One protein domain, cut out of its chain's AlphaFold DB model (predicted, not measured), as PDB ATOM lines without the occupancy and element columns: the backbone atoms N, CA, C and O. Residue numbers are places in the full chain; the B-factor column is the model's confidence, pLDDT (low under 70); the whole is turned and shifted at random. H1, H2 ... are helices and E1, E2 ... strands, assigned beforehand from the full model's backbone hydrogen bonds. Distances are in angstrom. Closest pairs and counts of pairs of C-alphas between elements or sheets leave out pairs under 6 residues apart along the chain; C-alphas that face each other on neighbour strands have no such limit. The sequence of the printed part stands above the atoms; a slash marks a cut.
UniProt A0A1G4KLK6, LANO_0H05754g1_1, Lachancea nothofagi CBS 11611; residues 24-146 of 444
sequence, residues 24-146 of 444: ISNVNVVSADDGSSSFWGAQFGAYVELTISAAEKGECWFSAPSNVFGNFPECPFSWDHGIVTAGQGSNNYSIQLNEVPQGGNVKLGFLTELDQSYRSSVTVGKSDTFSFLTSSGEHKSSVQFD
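Overview. This is residues 24 to 146 of the 444 residues of the protein "LANO_0H05754g1_1" of Lachancea nothofagi CBS 11611 (UniProt A0A1G4KLK6). Two strongly twisted sheets make a flattened, only partly closed barrel: the six-strand sheet E4 E5 E6 E3 E8 E9 curls partway round the three-strand sheet E1 E2 E7. E9 comes beside E1 on one side, while E7 and E4 are apart on the other, and the small helix H1 lies at one end, off both sheets. The printed part has 123 residues, with nine named strands and one named helix in the order E1 to E7, H1, E8, E9; both sheets are antiparallel in the orders just given, and the class is mostly strand. It is compact, with a radius of gyration of the C-alphas of 14.5 A, and elongated in outline, with spans of 44 by 28 by 24 A.

Along the chain. E1, residues 24 to 31, begins at C-alpha 24 (-32.854, 40.545, 44.339) and is 20.5 A long. E2, residues 45 to 53, measures 25.9 A, and E3, residues 58 to 63, 17.7 A. E4 is residues 77 to 79, E5 82 to 86 and E6 92 to 97. E7, residues 105 to 114, is the longest strand, 27.5 A, ending at C-alpha 114 (-51.402, 52.280, 40.903). H1 is residues 116 to 119. E8, residues 127 to 134, measures 22.7 A; E9, residues 137 to 145, measures 26.5 A and ends at C-alpha 145 (-48.648, 60.729, 49.008).

Arrangement. E1 and E2 are a hairpin, with N 28 and O 49 at 2.8 A. E2 is the inner strand of its sheet; it is the antiparallel neighbour of E7, with N 48 and O 110 within hydrogen-bond range at 2.9 A. In the larger sheet, E4, E5 and E6 form a meander, each strand the antiparallel neighbour of the one before, with N 79 and O 82 at 2.9 A and N 85 and O 94 at 2.8 A. E3 to E6 form a Greek key, in which E3 is also the antiparallel neighbour of E6, with N 95 and O 60 at 2.8 A. E3 and E8 stand at 143 degrees, with N 63 and O 133 at 2.8 A. E8 and E9 are a hairpin, with N 130 and O 141 at 2.8 A. Between the sheets, the closest C-alphas of E1 and E9 are those of Asn 28 and Ser 141, 5.3 A apart. H1 is too short for any O i to N i+4 pair, and its one O i to N i+3 pair is not within hydrogen-bond range.

Size, cuts and confidence. The C-alphas farthest apart, those of Glu 56 and Val 124, are 43.9 A apart. The links E1 to E2 and E3 to E4 are long, 13 residues each; in the second, residues 69 to 70 pair antiparallel with residues 113 to 114 of E7. The printed part has no cut, its mean pLDDT is 94.0, and no printed residue is under 70.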
ATOM      1  N   ILE A  24     -32.378  39.169  44.216       97.44
ATOM      2  CA  ILE A  24     -32.854  40.545  44.339       97.44
ATOM      3  C   ILE A  24     -32.395  41.061  45.699       97.44
ATOM      4  O   ILE A  24     -32.785  40.526  46.735       97.44
ATOM      5  N   SER A  25     -31.512  42.050  45.715       96.81
ATOM      6  CA  SER A  25     -30.959  42.612  46.949       96.81
ATOM      7  C   SER A  25     -31.738  43.824  47.450       96.81
ATOM      8  O   SER A  25     -31.649  44.136  48.634       96.81
ATOM      9  N   ASN A  26     -32.520  44.474  46.584       97.69
ATOM     10  CA  ASN A  26     -33.400  45.575  46.961       97.69
ATOM     11  C   ASN A  26     -34.580  45.716  45.988       97.69
ATOM     12  O   ASN A  26     -34.434  45.432  44.795       97.69
ATOM     13  N   VAL A  27     -35.704  46.228  46.492       98.06
ATOM     14  CA  VAL A  27     -36.857  46.674  45.698       98.06
ATOM     15  C   VAL A  27     -37.249  48.070  46.160       98.06
ATOM     16  O   VAL A  27     -37.528  48.269  47.340       98.06
ATOM     17  N   ASN A  28     -37.285  49.022  45.234       97.88
ATOM     18  CA  ASN A  28     -37.655  50.404  45.499       97.88
ATOM     19  C   ASN A  28     -38.843  50.813  44.626       97.88
ATOM     20  O   ASN A  28     -38.910  50.456  43.455       97.88
ATOM     21  N   VAL A  29     -39.768  51.572  45.197       97.12
ATOM     22  CA  VAL A  29     -40.913  52.161  44.503       97.12
ATOM     23  C   VAL A  29     -40.756  53.662  44.570       97.12
ATOM     24  O   VAL A  29     -40.695  54.228  45.660       97.12
ATOM     25  N   VAL A  30     -40.710  54.290  43.404       95.56
ATOM     26  CA  VAL A  30     -40.601  55.741  43.272       95.56
ATOM     27  C   VAL A  30     -41.667  56.269  42.327       95.56
ATOM     28  O   VAL A  30     -42.200  55.524  41.501       95.56
ATOM     29  N   SER A  31     -41.987  57.548  42.459       92.81
ATOM     30  CA  SER A  31     -42.791  58.275  41.487       92.81
ATOM     31  C   SER A  31     -42.047  58.305  40.154       92.81
ATOM     32  O   SER A  31     -40.850  58.600  40.106       92.81
ATOM     33  N   ALA A  32     -42.733  57.980  39.060       90.19
ATOM     34  CA  ALA A  32     -42.129  58.080  37.736       90.19
ATOM     35  C   ALA A  32     -41.986  59.545  37.265       90.19
ATOM     36  O   ALA A  32     -41.272  59.791  36.291       90.19
ATOM     37  N   ASP A  33     -42.604  60.509  37.966       85.81
ATOM     38  CA  ASP A  33     -42.519  61.940  37.649       85.81
ATOM     39  C   ASP A  33     -41.220  62.579  38.134       85.81
ATOM     40  O   ASP A  33     -40.780  63.558  37.554       85.81
ATOM     41  N   ASP A  34     -40.611  62.099  39.214       88.56
ATOM     42  CA  ASP A  34     -39.440  62.759  39.810       88.56
ATOM     43  C   ASP A  34     -38.416  61.776  40.399       88.56
ATOM     44  O   ASP A  34     -37.359  62.181  40.882       88.56
ATOM     45  N   GLY A  35     -38.699  60.471  40.354       91.56
ATOM     46  CA  GLY A  35     -37.863  59.439  40.957       91.56
ATOM     47  C   GLY A  35     -37.795  59.495  42.481       91.56
ATOM     48  O   GLY A  35     -36.940  58.828  43.067       91.56
ATOM     49  N   SER A  36     -38.667  60.266  43.134       93.56
ATOM     50  CA  SER A  36     -38.722  60.375  44.587       93.56
ATOM     51  C   SER A  36     -39.661  59.330  45.197       93.56
ATOM     52  O   SER A  36     -40.476  58.702  44.523       93.56
ATOM     53  N   SER A  37     -39.567  59.129  46.512       95.25
ATOM     54  CA  SER A  37     -40.543  58.329  47.264       95.25
ATOM     55  C   SER A  37     -41.833  59.102  47.582       95.25
ATOM     56  O   SER A  37     -42.697  58.565  48.275       95.25
ATOM     57  N   SER A  38     -41.954  60.352  47.126       93.81
ATOM     58  CA  SER A  38     -43.129  61.203  47.300       93.81
ATOM     59  C   SER A  38     -43.922  61.265  45.996       93.81
ATOM     60  O   SER A  38     -43.423  61.655  44.950       93.81
ATOM     61  N   PHE A  39     -45.187  60.882  46.062       92.31
ATOM     62  CA  PHE A  39     -46.122  60.913  44.951       92.31
ATOM     63  C   PHE A  39     -47.008  62.139  45.103       92.31
ATOM     64  O   PHE A  39     -47.712  62.276  46.105       92.31
ATOM     65  N   TRP A  40     -47.030  63.013  44.104       88.31
ATOM     66  CA  TRP A  40     -47.862  64.216  44.124       88.31
ATOM     67  C   TRP A  40     -49.287  63.944  43.667       88.31
ATOM     68  O   TRP A  40     -49.800  64.677  42.834       88.31
ATOM     69  N   GLY A  41     -49.934  62.918  44.225       82.88
ATOM     70  CA  GLY A  41     -51.297  62.452  43.937       82.88
ATOM     71  C   GLY A  41     -51.349  60.956  43.627       82.88
ATOM     72  O   GLY A  41     -50.351  60.254  43.760       82.88
ATOM     73  N   ALA A  42     -52.520  60.442  43.237       79.50
ATOM     74  CA  ALA A  42     -52.715  59.000  43.011       79.50
ATOM     75  C   ALA A  42     -52.742  58.580  41.537       79.50
ATOM     76  O   ALA A  42     -52.743  57.386  41.256       79.50
ATOM     77  N   GLN A  43     -52.809  59.521  40.595       77.94
ATOM     78  CA  GLN A  43     -52.954  59.192  39.171       77.94
ATOM     79  C   GLN A  43     -51.620  58.959  38.453       77.94
ATOM     80  O   GLN A  43     -51.626  58.496  37.318       77.94
ATOM     81  N   PHE A  44     -50.504  59.244  39.119       79.00
ATOM     82  CA  PHE A  44     -49.178  59.216  38.516       79.00
ATOM     83  C   PHE A  44     -48.627  57.803  38.356       79.00
ATOM     84  O   PHE A  44     -48.989  56.874  39.090       79.00
ATOM     85  N   GLY A  45     -47.732  57.661  37.379       88.31
ATOM     86  CA  GLY A  45     -46.984  56.434  37.156       88.31
ATOM     87  C   GLY A  45     -46.109  56.109  38.366       88.31
ATOM     88  O   GLY A  45     -45.503  56.985  38.982       88.31
ATOM     89  N   ALA A  46     -46.030  54.829  38.704       92.56
ATOM     90  CA  ALA A  46     -45.086  54.312  39.681       92.56
ATOM     91  C   ALA A  46     -43.973  53.562  38.950       92.56
ATOM     92  O   ALA A  46     -44.189  52.928  37.919       92.56
ATOM     93  N   TYR A  47     -42.769  53.607  39.497       94.19
ATOM     94  CA  TYR A  47     -41.623  52.905  38.948       94.19
ATOM     95  C   TYR A  47     -41.046  51.968  40.006       94.19
ATOM     96  O   TYR A  47     -40.596  52.404  41.067       94.19
ATOM     97  N   VAL A  48     -41.096  50.665  39.724       96.25
ATOM     98  CA  VAL A  48     -40.566  49.612  40.597       96.25
ATOM     99  C   VAL A  48     -39.152  49.275  40.137       96.25
ATOM    100  O   VAL A  48     -38.977  48.616  39.117       96.25
ATOM    101  N   GLU A  49     -38.145  49.717  40.884       97.00
ATOM    102  CA  GLU A  49     -36.730  49.442  40.634       97.00
ATOM    103  C   GLU A  49     -36.254  48.241  41.461       97.00
ATOM    104  O   GLU A  49     -36.320  48.236  42.690       97.00
ATOM    105  N   LEU A  50     -35.709  47.232  40.791       97.31
ATOM    106  CA  LEU A  50     -35.044  46.086  41.396       97.31
ATOM    107  C   LEU A  50     -33.533  46.288  41.336       97.31
ATOM    108  O   LEU A  50     -32.989  46.580  40.273       97.31
ATOM    109  N   THR A  51     -32.835  46.045  42.443       97.38
ATOM    110  CA  THR A  51     -31.385  45.808  42.416       97.38
ATOM    111  C   THR A  51     -31.142  44.306  42.430       97.38
ATOM    112  O   THR A  51     -31.557  43.616  43.362       97.38
ATOM    113  N   ILE A  52     -30.487  43.793  41.393       97.12
ATOM    114  CA  ILE A  52     -30.196  42.372  41.220       97.12
ATOM    115  C   ILE A  52     -28.695  42.166  41.392       97.12
ATOM    116  O   ILE A  52     -27.893  42.726  40.646       97.12
ATOM    117  N   SER A  53     -28.323  41.349  42.370       96.06
ATOM    118  CA  SER A  53     -26.951  40.942  42.646       96.06
ATOM    119  C   SER A  53     -26.694  39.570  42.028       96.06
ATOM    120  O   SER A  53     -27.412  38.613  42.324       96.06
ATOM    121  N   ALA A  54     -25.677  39.461  41.176       95.69
ATOM    122  CA  ALA A  54     -25.348  38.235  40.457       95.69
ATOM    123  C   ALA A  54     -23.832  38.086  40.273       95.69
ATOM    124  O   ALA A  54     -23.170  38.983  39.752       95.69
ATOM    125  N   ALA A  55     -23.286  36.935  40.677       95.31
ATOM    126  CA  ALA A  55     -21.894  36.553  40.411       95.31
ATOM    127  C   ALA A  55     -21.760  35.616  39.194       95.31
ATOM    128  O   ALA A  55     -20.666  35.416  38.669       95.31
ATOM    129  N   GLU A  56     -22.879  35.053  38.744       94.88
ATOM    130  CA  GLU A  56     -22.997  34.172  37.589       94.88
ATOM    131  C   GLU A  56     -24.323  34.417  36.859       94.88
ATOM    132  O   GLU A  56     -25.201  35.133  37.345       94.88
ATOM    133  N   LYS A  57     -24.455  33.837  35.664       96.50
ATOM    134  CA  LYS A  57     -25.716  33.833  34.915       96.50
ATOM    135  C   LYS A  57     -26.743  32.981  35.653       96.50
ATOM    136  O   LYS A  57     -26.381  32.017  36.319       96.50
ATOM    137  N   GLY A  58     -28.020  33.272  35.468       96.38
ATOM    138  CA  GLY A  58     -29.072  32.480  36.092       96.38
ATOM    139  C   GLY A  58     -30.419  33.164  36.018       96.38
ATOM    140  O   GLY A  58     -30.647  34.009  35.158       96.38
ATOM    141  N   GLU A  59     -31.301  32.795  36.930       96.69
ATOM    142  CA  GLU A  59     -32.666  33.298  36.978       96.69
ATOM    143  C   GLU A  59     -33.015  33.711  38.406       96.69
ATOM    144  O   GLU A  59     -32.679  33.013  39.365       96.69
ATOM    145  N   CYS A  60     -33.700  34.840  38.536       97.31
ATOM    146  CA  CYS A  60     -34.379  35.252  39.754       97.31
ATOM    147  C   CYS A  60     -35.827  35.627  39.426       97.31
ATOM    148  O   CYS A  60     -36.211  35.709  38.264       97.31
ATOM    149  N   TRP A  61     -36.660  35.828  40.442       97.31
ATOM    150  CA  TRP A  61     -38.056  36.215  40.238       97.31
ATOM    151  C   TRP A  61     -38.521  37.206  41.299       97.31
ATOM    152  O   TRP A  61     -37.973  37.236  42.410       97.31
ATOM    153  N   PHE A  62     -39.544  37.992  40.958       97.25
ATOM    154  CA  PHE A  62     -40.281  38.828  41.903       97.25
ATOM    155  C   PHE A  62     -41.782  38.851  41.606       97.25
ATOM    156  O   PHE A  62     -42.217  38.614  40.480       97.25
ATOM    157  N   SER A  63     -42.565  39.167  42.632       97.62
ATOM    158  CA  SER A  63     -43.999  39.391  42.547       97.62
ATOM    159  C   SER A  63     -44.378  40.679  43.275       97.62
ATOM    160  O   SER A  63     -43.998  40.890  44.432       97.62
ATOM    161  N   ALA A  64     -45.119  41.540  42.577       97.56
ATOM    162  CA  ALA A  64     -45.656  42.788  43.107       97.56
ATOM    163  C   ALA A  64     -47.125  42.618  43.543       97.56
ATOM    164  O   ALA A  64     -47.858  41.839  42.926       97.56
ATOM    165  N   PRO A  65     -47.593  43.352  44.571       97.50
ATOM    166  CA  PRO A  65     -48.969  43.244  45.051       97.50
ATOM    167  C   PRO A  65     -49.957  43.726  43.981       97.50
ATOM    168  O   PRO A  65     -50.063  44.918  43.695       97.50
ATOM    169  N   SER A  66     -50.698  42.794  43.380       96.31
ATOM    170  CA  SER A  66     -51.599  43.071  42.250       96.31
ATOM    171  C   SER A  66     -52.855  43.854  42.607       96.31
ATOM    172  O   SER A  66     -53.542  44.344  41.722       96.31
ATOM    173  N   ASN A  67     -53.161  43.983  43.895       95.94
ATOM    174  CA  ASN A  67     -54.206  44.873  44.391       95.94
ATOM    175  C   ASN A  67     -53.724  46.322  44.564       95.94
ATOM    176  O   ASN A  67     -54.514  47.158  44.982       95.94
ATOM    177  N   VAL A  68     -52.435  46.593  44.340       96.62
ATOM    178  CA  VAL A  68     -51.820  47.922  44.469       96.62
ATOM    179  C   VAL A  68     -51.277  48.397  43.134       96.62
ATOM    180  O   VAL A  68     -51.454  49.563  42.810       96.62
ATOM    181  N   PHE A  69     -50.632  47.517  42.369       95.81
ATOM    182  CA  PHE A  69     -49.988  47.860  41.103       95.81
ATOM    183  C   PHE A  69     -50.668  47.167  39.920       95.81
ATOM    184  O   PHE A  69     -51.040  45.995  40.006       95.81
ATOM    185  N   GLY A  70     -50.767  47.872  38.798       92.31
ATOM    186  CA  GLY A  70     -51.313  47.389  37.533       92.31
ATOM    187  C   GLY A  70     -50.525  47.913  36.331       92.31
ATOM    188  O   GLY A  70     -49.537  48.626  36.481       92.31
ATOM    189  N   ASN A  71     -50.947  47.543  35.122       90.31
ATOM    190  CA  ASN A  71     -50.346  48.021  33.868       90.31
ATOM    191  C   ASN A  71     -48.812  47.836  33.768       90.31
ATOM    192  O   ASN A  71     -48.093  48.698  33.274       90.31
ATOM    193  N   PHE A  72     -48.285  46.718  34.273       92.31
ATOM    194  CA  PHE A  72     -46.877  46.370  34.061       92.31
ATOM    195  C   PHE A  72     -46.580  46.083  32.573       92.31
ATOM    196  O   PHE A  72     -47.494  45.703  31.833       92.31
ATOM    197  N   PRO A  73     -45.303  46.161  32.144       90.38
ATOM    198  CA  PRO A  73     -44.872  45.790  30.800       90.38
ATOM    199  C   PRO A  73     -45.373  44.413  30.353       90.38
ATOM    200  O   PRO A  73     -45.302  43.429  31.099       90.38
ATOM    201  N   GLU A  74     -45.820  44.332  29.099       90.19
ATOM    202  CA  GLU A  74     -46.145  43.055  28.468       90.19
ATOM    203  C   GLU A  74     -44.887  42.187  28.354       90.19
ATOM    204  O   GLU A  74     -43.813  42.658  27.988       90.19
ATOM    205  N   CYS A  75     -45.026  40.904  28.683       92.19
ATOM    206  CA  CYS A  75     -43.944  39.927  28.625       92.19
ATOM    207  C   CYS A  75     -44.187  38.898  27.505       92.19
ATOM    208  O   CYS A  75     -45.342  38.577  27.216       92.19
ATOM    209  N   PRO A  76     -43.124  38.293  26.944       95.06
ATOM    210  CA  PRO A  76     -41.724  38.484  27.317       95.06
ATOM    211  C   PRO A  76     -41.114  39.755  26.716       95.06
ATOM    212  O   PRO A  76     -41.490  40.167  25.622       95.06
ATOM    213  N   PHE A  77     -40.115  40.324  27.389       93.56
ATOM    214  CA  PHE A  77     -39.287  41.397  26.833       93.56
ATOM    215  C   PHE A  77     -37.804  41.156  27.129       93.56
ATOM    216  O   PHE A  77     -37.445  40.477  28.090       93.56
ATOM    217  N   SER A  78     -36.931  41.691  26.273       93.62
ATOM    218  CA  SER A  78     -35.477  41.655  26.471       93.62
ATOM    219  C   SER A  78     -34.981  42.994  27.005       93.62
ATOM    220  O   SER A  78     -35.556  44.033  26.700       93.62
ATOM    221  N   TRP A  79     -33.901  42.959  27.774       94.12
ATOM    222  CA  TRP A  79     -33.180  44.133  28.260       94.12
ATOM    223  C   TRP A  79     -31.676  43.850  28.214       94.12
ATOM    224  O   TRP A  79     -31.275  42.720  27.921       94.12
ATOM    225  N   ASP A  80     -30.846  44.846  28.523       93.62
ATOM    226  CA  ASP A  80     -29.391  44.783  28.320       93.62
ATOM    227  C   ASP A  80     -28.722  43.544  28.937       93.62
ATOM    228  O   ASP A  80     -27.768  43.014  28.373       93.62
ATOM    229  N   HIS A  81     -29.258  43.022  30.045       95.81
ATOM    230  CA  HIS A  81     -28.661  41.896  30.763       95.81
ATOM    231  C   HIS A  81     -29.428  40.571  30.639       95.81
ATOM    232  O   HIS A  81     -28.984  39.555  31.183       95.81
ATOM    233  N   GLY A  82     -30.548  40.524  29.908       96.06
ATOM    234  CA  GLY A  82     -31.251  39.266  29.654       96.06
ATOM    235  C   GLY A  82     -32.718  39.389  29.248       96.06
ATOM    236  O   GLY A  82     -33.069  40.229  28.425       96.06
ATOM    237  N   ILE A  83     -33.572  38.502  29.762       96.50
ATOM    238  CA  ILE A  83     -34.977  38.369  29.343       96.50
ATOM    239  C   ILE A  83     -35.872  38.327  30.575       96.50
ATOM    240  O   ILE A  83     -35.572  37.634  31.544       96.50
ATOM    241  N   VAL A  84     -36.992  39.041  30.518       96.56
ATOM    242  CA  VAL A  84     -38.051  38.973  31.521       96.56
ATOM    243  C   VAL A  84     -39.251  38.250  30.929       96.56
ATOM    244  O   VAL A  84     -39.662  38.510  29.797       96.56
ATOM    245  N   THR A  85     -39.816  37.322  31.694       96.56
ATOM    246  CA  THR A  85     -40.999  36.547  31.317       96.56
ATOM    247  C   THR A  85     -42.065  36.649  32.402       96.56
ATOM    248  O   THR A  85     -41.751  36.792  33.584       96.56
ATOM    249  N   ALA A  86     -43.338  36.577  32.011       95.00
ATOM    250  CA  ALA A  86     -44.429  36.521  32.975       95.00
ATOM    251  C   ALA A  86     -44.455  35.141  33.648       95.00
ATOM    252  O   ALA A  86     -44.448  34.106  32.978       95.00
ATOM    253  N   GLY A  87     -44.496  35.138  34.977       91.06
ATOM    254  CA  GLY A  87     -44.738  33.957  35.793       91.06
ATOM    255  C   GLY A  87     -46.219  33.574  35.837       91.06
ATOM    256  O   GLY A  87     -47.073  34.169  35.179       91.06
ATOM    257  N   GLN A  88     -46.550  32.564  36.646       85.12
ATOM    258  CA  GLN A  88     -47.952  32.242  36.916       85.12
ATOM    259  C   GLN A  88     -48.562  33.275  37.873       85.12
ATOM    260  O   GLN A  88     -48.033  33.495  38.965       85.12
ATOM    261  N   GLY A  89     -49.691  33.864  37.471       84.88
ATOM    262  CA  GLY A  89     -50.421  34.876  38.239       84.88
ATOM    263  C   GLY A  89     -50.228  36.300  37.712       84.88
ATOM    264  O   GLY A  89     -49.421  36.550  36.822       84.88
ATOM    265  N   SER A  90     -51.001  37.239  38.254       85.94
ATOM    266  CA  SER A  90     -50.837  38.670  37.981       85.94
ATOM    267  C   SER A  90     -49.573  39.201  38.656       85.94
ATOM    268  O   SER A  90     -49.323  38.884  39.817       85.94
ATOM    269  N   ASN A  91     -48.820  40.044  37.950       94.12
ATOM    270  CA  ASN A  91     -47.634  40.743  38.451       94.12
ATOM    271  C   ASN A  91     -46.561  39.825  39.061       94.12
ATOM    272  O   ASN A  91     -45.960  40.149  40.087       94.12
ATOM    273  N   ASN A  92     -46.345  38.661  38.452       96.56
ATOM    274  CA  ASN A  92     -45.264  37.742  38.791       96.56
ATOM    275  C   ASN A  92     -44.312  37.657  37.596       96.56
ATOM    276  O   ASN A  92     -44.773  37.455  36.473       96.56
ATOM    277  N   TYR A  93     -43.011  37.800  37.826       97.00
ATOM    278  CA  TYR A  93     -42.014  37.893  36.764       97.00
ATOM    279  C   TYR A  93     -40.799  37.031  37.071       97.00
ATOM    280  O   TYR A  93     -40.253  37.077  38.173       97.00
ATOM    281  N   SER A  94     -40.349  36.300  36.057       97.31
ATOM    282  CA  SER A  94     -39.051  35.635  36.019       97.31
ATOM    283  C   SER A  94     -38.073  36.496  35.220       97.31
ATOM    284  O   SER A  94     -38.408  36.999  34.147       97.31
ATOM    285  N   ILE A  95     -36.873  36.686  35.760       97.50
ATOM    286  CA  ILE A  95     -35.804  37.514  35.209       97.50
ATOM    287  C   ILE A  95     -34.600  36.607  34.973       97.50
ATOM    288  O   ILE A  95     -33.891  36.221  35.906       97.50
ATOM    289  N   GLN A  96     -34.358  36.281  33.710       97.88
ATOM    290  CA  GLN A  96     -33.185  35.543  33.275       97.88
ATOM    291  C   GLN A  96     -32.048  36.520  32.973       97.88
ATOM    292  O   GLN A  96     -32.198  37.405  32.135       97.88
ATOM    293  N   LEU A  97     -30.898  36.332  33.617       97.50
ATOM    294  CA  LEU A  97     -29.653  37.038  33.327       97.50
ATOM    295  C   LEU A  97     -28.790  36.209  32.378       97.50
ATOM    296  O   LEU A  97     -28.284  35.141  32.733       97.50
ATOM    297  N   ASN A  98     -28.597  36.729  31.169       97.19
ATOM    298  CA  ASN A  98     -27.789  36.106  30.120       97.19
ATOM    299  C   ASN A  98     -26.309  36.490  30.207       97.19
ATOM    300  O   ASN A  98     -25.468  35.885  29.533       97.19
ATOM    301  N   GLU A  99     -25.973  37.451  31.062       96.12
ATOM    302  CA  GLU A  99     -24.619  37.888  31.371       96.12
ATOM    303  C   GLU A  99     -24.488  38.311  32.836       96.12
ATOM    304  O   GLU A  99     -25.480  38.545  33.524       96.12
ATOM    305  N   VAL A 100     -23.248  38.354  33.326       95.44
ATOM    306  CA  VAL A 100     -22.943  38.797  34.689       95.44
ATOM    307  C   VAL A 100     -22.720  40.307  34.653       95.44
ATOM    308  O   VAL A 100     -21.822  40.744  33.928       95.44
ATOM    309  N   PRO A 101     -23.474  41.106  35.426       94.38
ATOM    310  CA  PRO A 101     -23.290  42.549  35.459       94.38
ATOM    311  C   PRO A 101     -21.868  42.943  35.857       94.38
ATOM    312  O   PRO A 101     -21.277  42.373  36.784       94.38
ATOM    313  N   GLN A 102     -21.319  43.966  35.206       93.44
ATOM    314  CA  GLN A 102     -20.030  44.523  35.605       93.44
ATOM    315  C   GLN A 102     -20.144  45.115  37.020       93.44
ATOM    316  O   GLN A 102     -20.918  46.034  37.261       93.44
ATOM    317  N   GLY A 103     -19.376  44.578  37.972       93.00
ATOM    318  CA  GLY A 103     -19.473  44.963  39.389       93.00
ATOM    319  C   GLY A 103     -20.478  44.144  40.208       93.00
ATOM    320  O   GLY A 103     -20.680  44.439  41.384       93.00
ATOM    321  N   GLY A 104     -21.077  43.105  39.617       94.12
ATOM    322  CA  GLY A 104     -21.904  42.115  40.313       94.12
ATOM    323  C   GLY A 104     -23.312  42.582  40.679       94.12
ATOM    324  O   GLY A 104     -24.046  41.819  41.301       94.12
ATOM    325  N   ASN A 105     -23.701  43.803  40.304       95.75
ATOM    326  CA  ASN A 105     -25.040  44.344  40.519       95.75
ATOM    327  C   ASN A 105     -25.570  45.004  39.246       95.75
ATOM    328  O   ASN A 105     -24.812  45.639  38.517       95.75
ATOM    329  N   VAL A 106     -26.876  44.905  39.027       96.06
ATOM    330  CA  VAL A 106     -27.603  45.594  37.957       96.06
ATOM    331  C   VAL A 106     -28.941  46.109  38.477       96.06
ATOM    332  O   VAL A 106     -29.511  45.533  39.403       96.06
ATOM    333  N   LYS A 107     -29.443  47.195  37.887       96.06
ATOM    334  CA  LYS A 107     -30.775  47.734  38.163       96.06
ATOM    335  C   LYS A 107     -31.729  47.431  37.018       96.06
ATOM    336  O   LYS A 107     -31.416  47.761  35.881       96.06
ATOM    337  N   LEU A 108     -32.886  46.856  37.326       95.75
ATOM    338  CA  LEU A 108     -33.986  46.640  36.384       95.75
ATOM    339  C   LEU A 108     -35.216  47.367  36.900       95.75
ATOM    340  O   LEU A 108     -35.607  47.136  38.039       95.75
ATOM    341  N   GLY A 109     -35.844  48.196  36.076       94.94
ATOM    342  CA  GLY A 109     -37.062  48.887  36.470       94.94
ATOM    343  C   GLY A 109     -38.272  48.541  35.629       94.94
ATOM    344  O   GLY A 109     -38.154  48.232  34.445       94.94
ATOM    345  N   PHE A 110     -39.432  48.631  36.272       93.81
ATOM    346  CA  PHE A 110     -40.742  48.421  35.680       93.81
ATOM    347  C   PHE A 110     -41.561  49.689  35.865       93.81
ATOM    348  O   PHE A 110     -41.876  50.062  36.998       93.81
ATOM    349  N   LEU A 111     -41.929  50.331  34.760       91.88
ATOM    350  CA  LEU A 111     -42.962  51.357  34.791       91.88
ATOM    351  C   LEU A 111     -44.328  50.681  34.953       91.88
ATOM    352  O   LEU A 111     -44.648  49.736  34.238       91.88
ATOM    353  N   THR A 112     -45.104  51.141  35.923       92.50
ATOM    354  CA  THR A 112     -46.396  50.582  36.320       92.50
ATOM    355  C   THR A 112     -47.313  51.725  36.760       92.50
ATOM    356  O   THR A 112     -46.912  52.886  36.828       92.50
ATOM    357  N   GLU A 113     -48.562  51.412  37.066       92.00
ATOM    358  CA  GLU A 113     -49.522  52.355  37.624       92.00
ATOM    359  C   GLU A 113     -50.087  51.803  38.925       92.00
ATOM    360  O   GLU A 113     -50.119  50.591  39.152       92.00
ATOM    361  N   LEU A 114     -50.582  52.695  39.777       92.81
ATOM    362  CA  LEU A 114     -51.402  52.280  40.903       92.81
ATOM    363  C   LEU A 114     -52.746  51.746  40.389       92.81
ATOM    364  O   LEU A 114     -53.430  52.398  39.598       92.81
ATOM    365  N   ASP A 115     -53.144  50.567  40.866       93.31
ATOM    366  CA  ASP A 115     -54.425  49.946  40.539       93.31
ATOM    367  C   ASP A 115     -55.584  50.904  40.843       93.31
ATOM    368  O   ASP A 115     -55.586  51.611  41.852       93.31
ATOM    369  N   GLN A 116     -56.601  50.916  39.977       89.44
ATOM    370  CA  GLN A 116     -57.746  51.819  40.101       89.44
ATOM    371  C   GLN A 116     -58.415  51.749  41.479       89.44
ATOM    372  O   GLN A 116     -58.781  52.788  42.028       89.44
ATOM    373  N   SER A 117     -58.579  50.547  42.037       91.56
ATOM    374  CA  SER A 117     -59.222  50.370  43.339       91.56
ATOM    375  C   SER A 117     -58.354  50.909  44.474       91.56
ATOM    376  O   SER A 117     -58.867  51.546  45.399       91.56
ATOM    377  N   TYR A 118     -57.036  50.729  44.372       93.81
ATOM    378  CA  TYR A 118     -56.092  51.263  45.339       93.81
ATOM    379  C   TYR A 118     -56.017  52.787  45.265       93.81
ATOM    380  O   TYR A 118     -56.111  53.428  46.312       93.81
ATOM    381  N   ARG A 119     -55.965  53.379  44.061       90.50
ATOM    382  CA  ARG A 119     -55.966  54.840  43.850       90.50
ATOM    383  C   ARG A 119     -57.113  55.530  44.576       90.50
ATOM    384  O   ARG A 119     -56.888  56.514  45.270       90.50
ATOM    385  N   SER A 120     -58.320  54.973  44.490       88.44
ATOM    386  CA  SER A 120     -59.501  55.509  45.180       88.44
ATOM    387  C   SER A 120     -59.410  55.467  46.713       88.44
ATOM    388  O   SER A 120     -60.201  56.126  47.382       88.44
ATOM    389  N   SER A 121     -58.473  54.700  47.281       90.88
ATOM    390  CA  SER A 121     -58.222  54.616  48.729       90.88
ATOM    391  C   SER A 121     -57.083  55.515  49.218       90.88
ATOM    392  O   SER A 121     -56.856  55.619  50.429       90.88
ATOM    393  N   VAL A 122     -56.318  56.118  48.305       90.38
ATOM    394  CA  VAL A 122     -55.197  56.983  48.664       90.38
ATOM    395  C   VAL A 122     -55.724  58.365  49.040       90.38
ATOM    396  O   VAL A 122     -56.566  58.941  48.357       90.38
ATOM    397  N   THR A 123     -55.204  58.909  50.136       90.06
ATOM    398  CA  THR A 123     -55.491  60.266  50.601       90.06
ATOM    399  C   THR A 123     -54.193  61.046  50.739       90.06
ATOM    400  O   THR A 123     -53.139  60.458  50.977       90.06
ATOM    401  N   VAL A 124     -54.268  62.373  50.661       88.00
ATOM    402  CA  VAL A 124     -53.107  63.235  50.911       88.00
ATOM    403  C   VAL A 124     -52.528  62.992  52.312       88.00
ATOM    404  O   VAL A 124     -53.268  62.751  53.267       88.00
ATOM    405  N   GLY A 125     -51.205  63.072  52.433       90.88
ATOM    406  CA  GLY A 125     -50.424  62.851  53.647       90.88
ATOM    407  C   GLY A 125     -50.307  61.380  54.046       90.88
ATOM    408  O   GLY A 125     -49.673  61.070  55.055       90.88
ATOM    409  N   LYS A 126     -50.923  60.461  53.292       93.19
ATOM    410  CA  LYS A 126     -50.829  59.028  53.561       93.19
ATOM    411  C   LYS A 126     -49.415  58.550  53.247       93.19
ATOM    412  O   LYS A 126     -48.867  58.877  52.200       93.19
ATOM    413  N   SER A 127     -48.850  57.738  54.132       96.31
ATOM    414  CA  SER A 127     -47.667  56.940  53.826       96.31
ATOM    415  C   SER A 127     -48.060  55.474  53.840       96.31
ATOM    416  O   SER A 127     -48.743  55.031  54.763       96.31
ATOM    417  N   ASP A 128     -47.646  54.746  52.809       96.94
ATOM    418  CA  ASP A 128     -47.894  53.316  52.677       96.94
ATOM    419  C   ASP A 128     -46.576  52.580  52.427       96.94
ATOM    420  O   ASP A 128     -45.646  53.107  51.816       96.94
ATOM    421  N   THR A 129     -46.512  51.336  52.900       97.94
ATOM    422  CA  THR A 129     -45.392  50.422  52.667       97.94
ATOM    423  C   THR A 129     -45.883  49.217  51.877       97.94
ATOM    424  O   THR A 129     -46.798  48.512  52.304       97.94
ATOM    425  N   PHE A 130     -45.241  48.951  50.747       97.94
ATOM    426  CA  PHE A 130     -45.549  47.841  49.857       97.94
ATOM    427  C   PHE A 130     -44.581  46.687  50.076       97.94
ATOM    428  O   PHE A 130     -43.370  46.897  50.112       97.94
ATOM    429  N   SER A 131     -45.119  45.474  50.184       97.88
ATOM    430  CA  SER A 131     -44.346  44.236  50.282       97.88
ATOM    431  C   SER A 131     -44.242  43.549  48.925       97.88
ATOM    432  O   SER A 131     -45.257  43.284  48.283       97.88
ATOM    433  N   PHE A 132     -43.022  43.201  48.531       98.12
ATOM    434  CA  PHE A 132     -42.697  42.457  47.318       98.12
ATOM    435  C   PHE A 132     -42.116  41.101  47.701       98.12
ATOM    436  O   PHE A 132     -41.193  41.019  48.515       98.12
ATOM    437  N   LEU A 133     -42.633  40.032  47.102       97.88
ATOM    438  CA  LEU A 133     -42.067  38.696  47.272       97.88
ATOM    439  C   LEU A 133     -41.018  38.462  46.196       97.88
ATOM    440  O   LEU A 133     -41.271  38.713  45.023       97.88
ATOM    441  N   THR A 134     -39.849  37.967  46.577       97.50
ATOM    442  CA  THR A 134     -38.751  37.706  45.646       97.50
ATOM    443  C   THR A 134     -38.126  36.342  45.902       97.50
ATOM    444  O   THR A 134     -38.284  35.754  46.973       97.50
ATOM    445  N   SER A 135     -37.329  35.880  44.942       95.81
ATOM    446  CA  SER A 135     -36.463  34.701  45.089       95.81
ATOM    447  C   SER A 135     -35.513  34.730  46.302       95.81
ATOM    448  O   SER A 135     -35.078  33.668  46.742       95.81
ATOM    449  N   SER A 136     -35.204  35.906  46.863       96.25
ATOM    450  CA  SER A 136     -34.314  36.087  48.022       96.25
ATOM    451  C   SER A 136     -35.047  36.433  49.327       96.25
ATOM    452  O   SER A 136     -34.398  36.600  50.358       96.25
ATOM    453  N   GLY A 137     -36.381  36.522  49.310       96.50
ATOM    454  CA  GLY A 137     -37.202  36.880  50.470       96.50
ATOM    455  C   GLY A 137     -38.174  38.031  50.209       96.50
ATOM    456  O   GLY A 137     -38.421  38.419  49.067       96.50
ATOM    457  N   GLU A 138     -38.762  38.557  51.282       97.94
ATOM    458  CA  GLU A 138     -39.643  39.728  51.230       97.94
ATOM    459  C   GLU A 138     -38.815  41.021  51.239       97.94
ATOM    460  O   GLU A 138     -37.935  41.192  52.084       97.94
ATOM    461  N   HIS A 139     -39.140  41.948  50.338       98.25
ATOM    462  CA  HIS A 139     -38.608  43.314  50.316       98.25
ATOM    463  C   HIS A 139     -39.738  44.312  50.514       98.25
ATOM    464  O   HIS A 139     -40.875  44.051  50.122       98.25
ATOM    465  N   LYS A 140     -39.436  45.461  51.121       98.12
ATOM    466  CA  LYS A 140     -40.431  46.497  51.408       98.12
ATOM    467  C   LYS A 140     -39.979  47.844  50.879       98.12
ATOM    468  O   LYS A 140     -38.840  48.229  51.113       98.12
ATOM    469  N   SER A 141     -40.897  48.572  50.256       98.25
ATOM    470  CA  SER A 141     -40.680  49.956  49.831       98.25
ATOM    471  C   SER A 141     -41.781  50.842  50.380       98.25
ATOM    472  O   SER A 141     -42.951  50.474  50.303       98.25
ATOM    473  N   SER A 142     -41.419  51.996  50.934       97.69
ATOM    474  CA  SER A 142     -42.388  52.955  51.471       97.69
ATOM    475  C   SER A 142     -42.468  54.187  50.594       97.69
ATOM    476  O   SER A 142     -41.448  54.644  50.084       97.69
ATOM    477  N   VAL A 143     -43.675  54.718  50.453       97.06
ATOM    478  CA  VAL A 143     -43.950  55.945  49.710       97.06
ATOM    479  C   VAL A 143     -44.782  56.893  50.565       97.06
ATOM    480  O   VAL A 143     -45.428  56.480  51.537       97.06
ATOM    481  N   GLN A 144     -44.768  58.167  50.204       95.88
ATOM    482  CA  GLN A 144     -45.613  59.205  50.773       95.88
ATOM    483  C   GLN A 144     -46.454  59.829  49.663       95.88
ATOM    484  O   GLN A 144     -45.973  60.030  48.557       95.88
ATOM    485  N   PHE A 145     -47.717  60.118  49.946       93.50
ATOM    486  CA  PHE A 145     -48.648  60.729  49.008       93.50
ATOM    487  C   PHE A 145     -48.885  62.178  49.416       93.50
ATOM    488  O   PHE A 145     -49.628  62.443  50.355       93.50
ATOM    489  N   ASP A 146     -48.248  63.117  48.732       91.44
ATOM    490  CA  ASP A 146     -48.222  64.532  49.092       91.44
ATOM    491  C   ASP A 146     -49.171  65.377  48.230       91.44
ATOM    492  O   ASP A 146     -49.713  64.930  47.217       91.44
TER     493      ASP A 146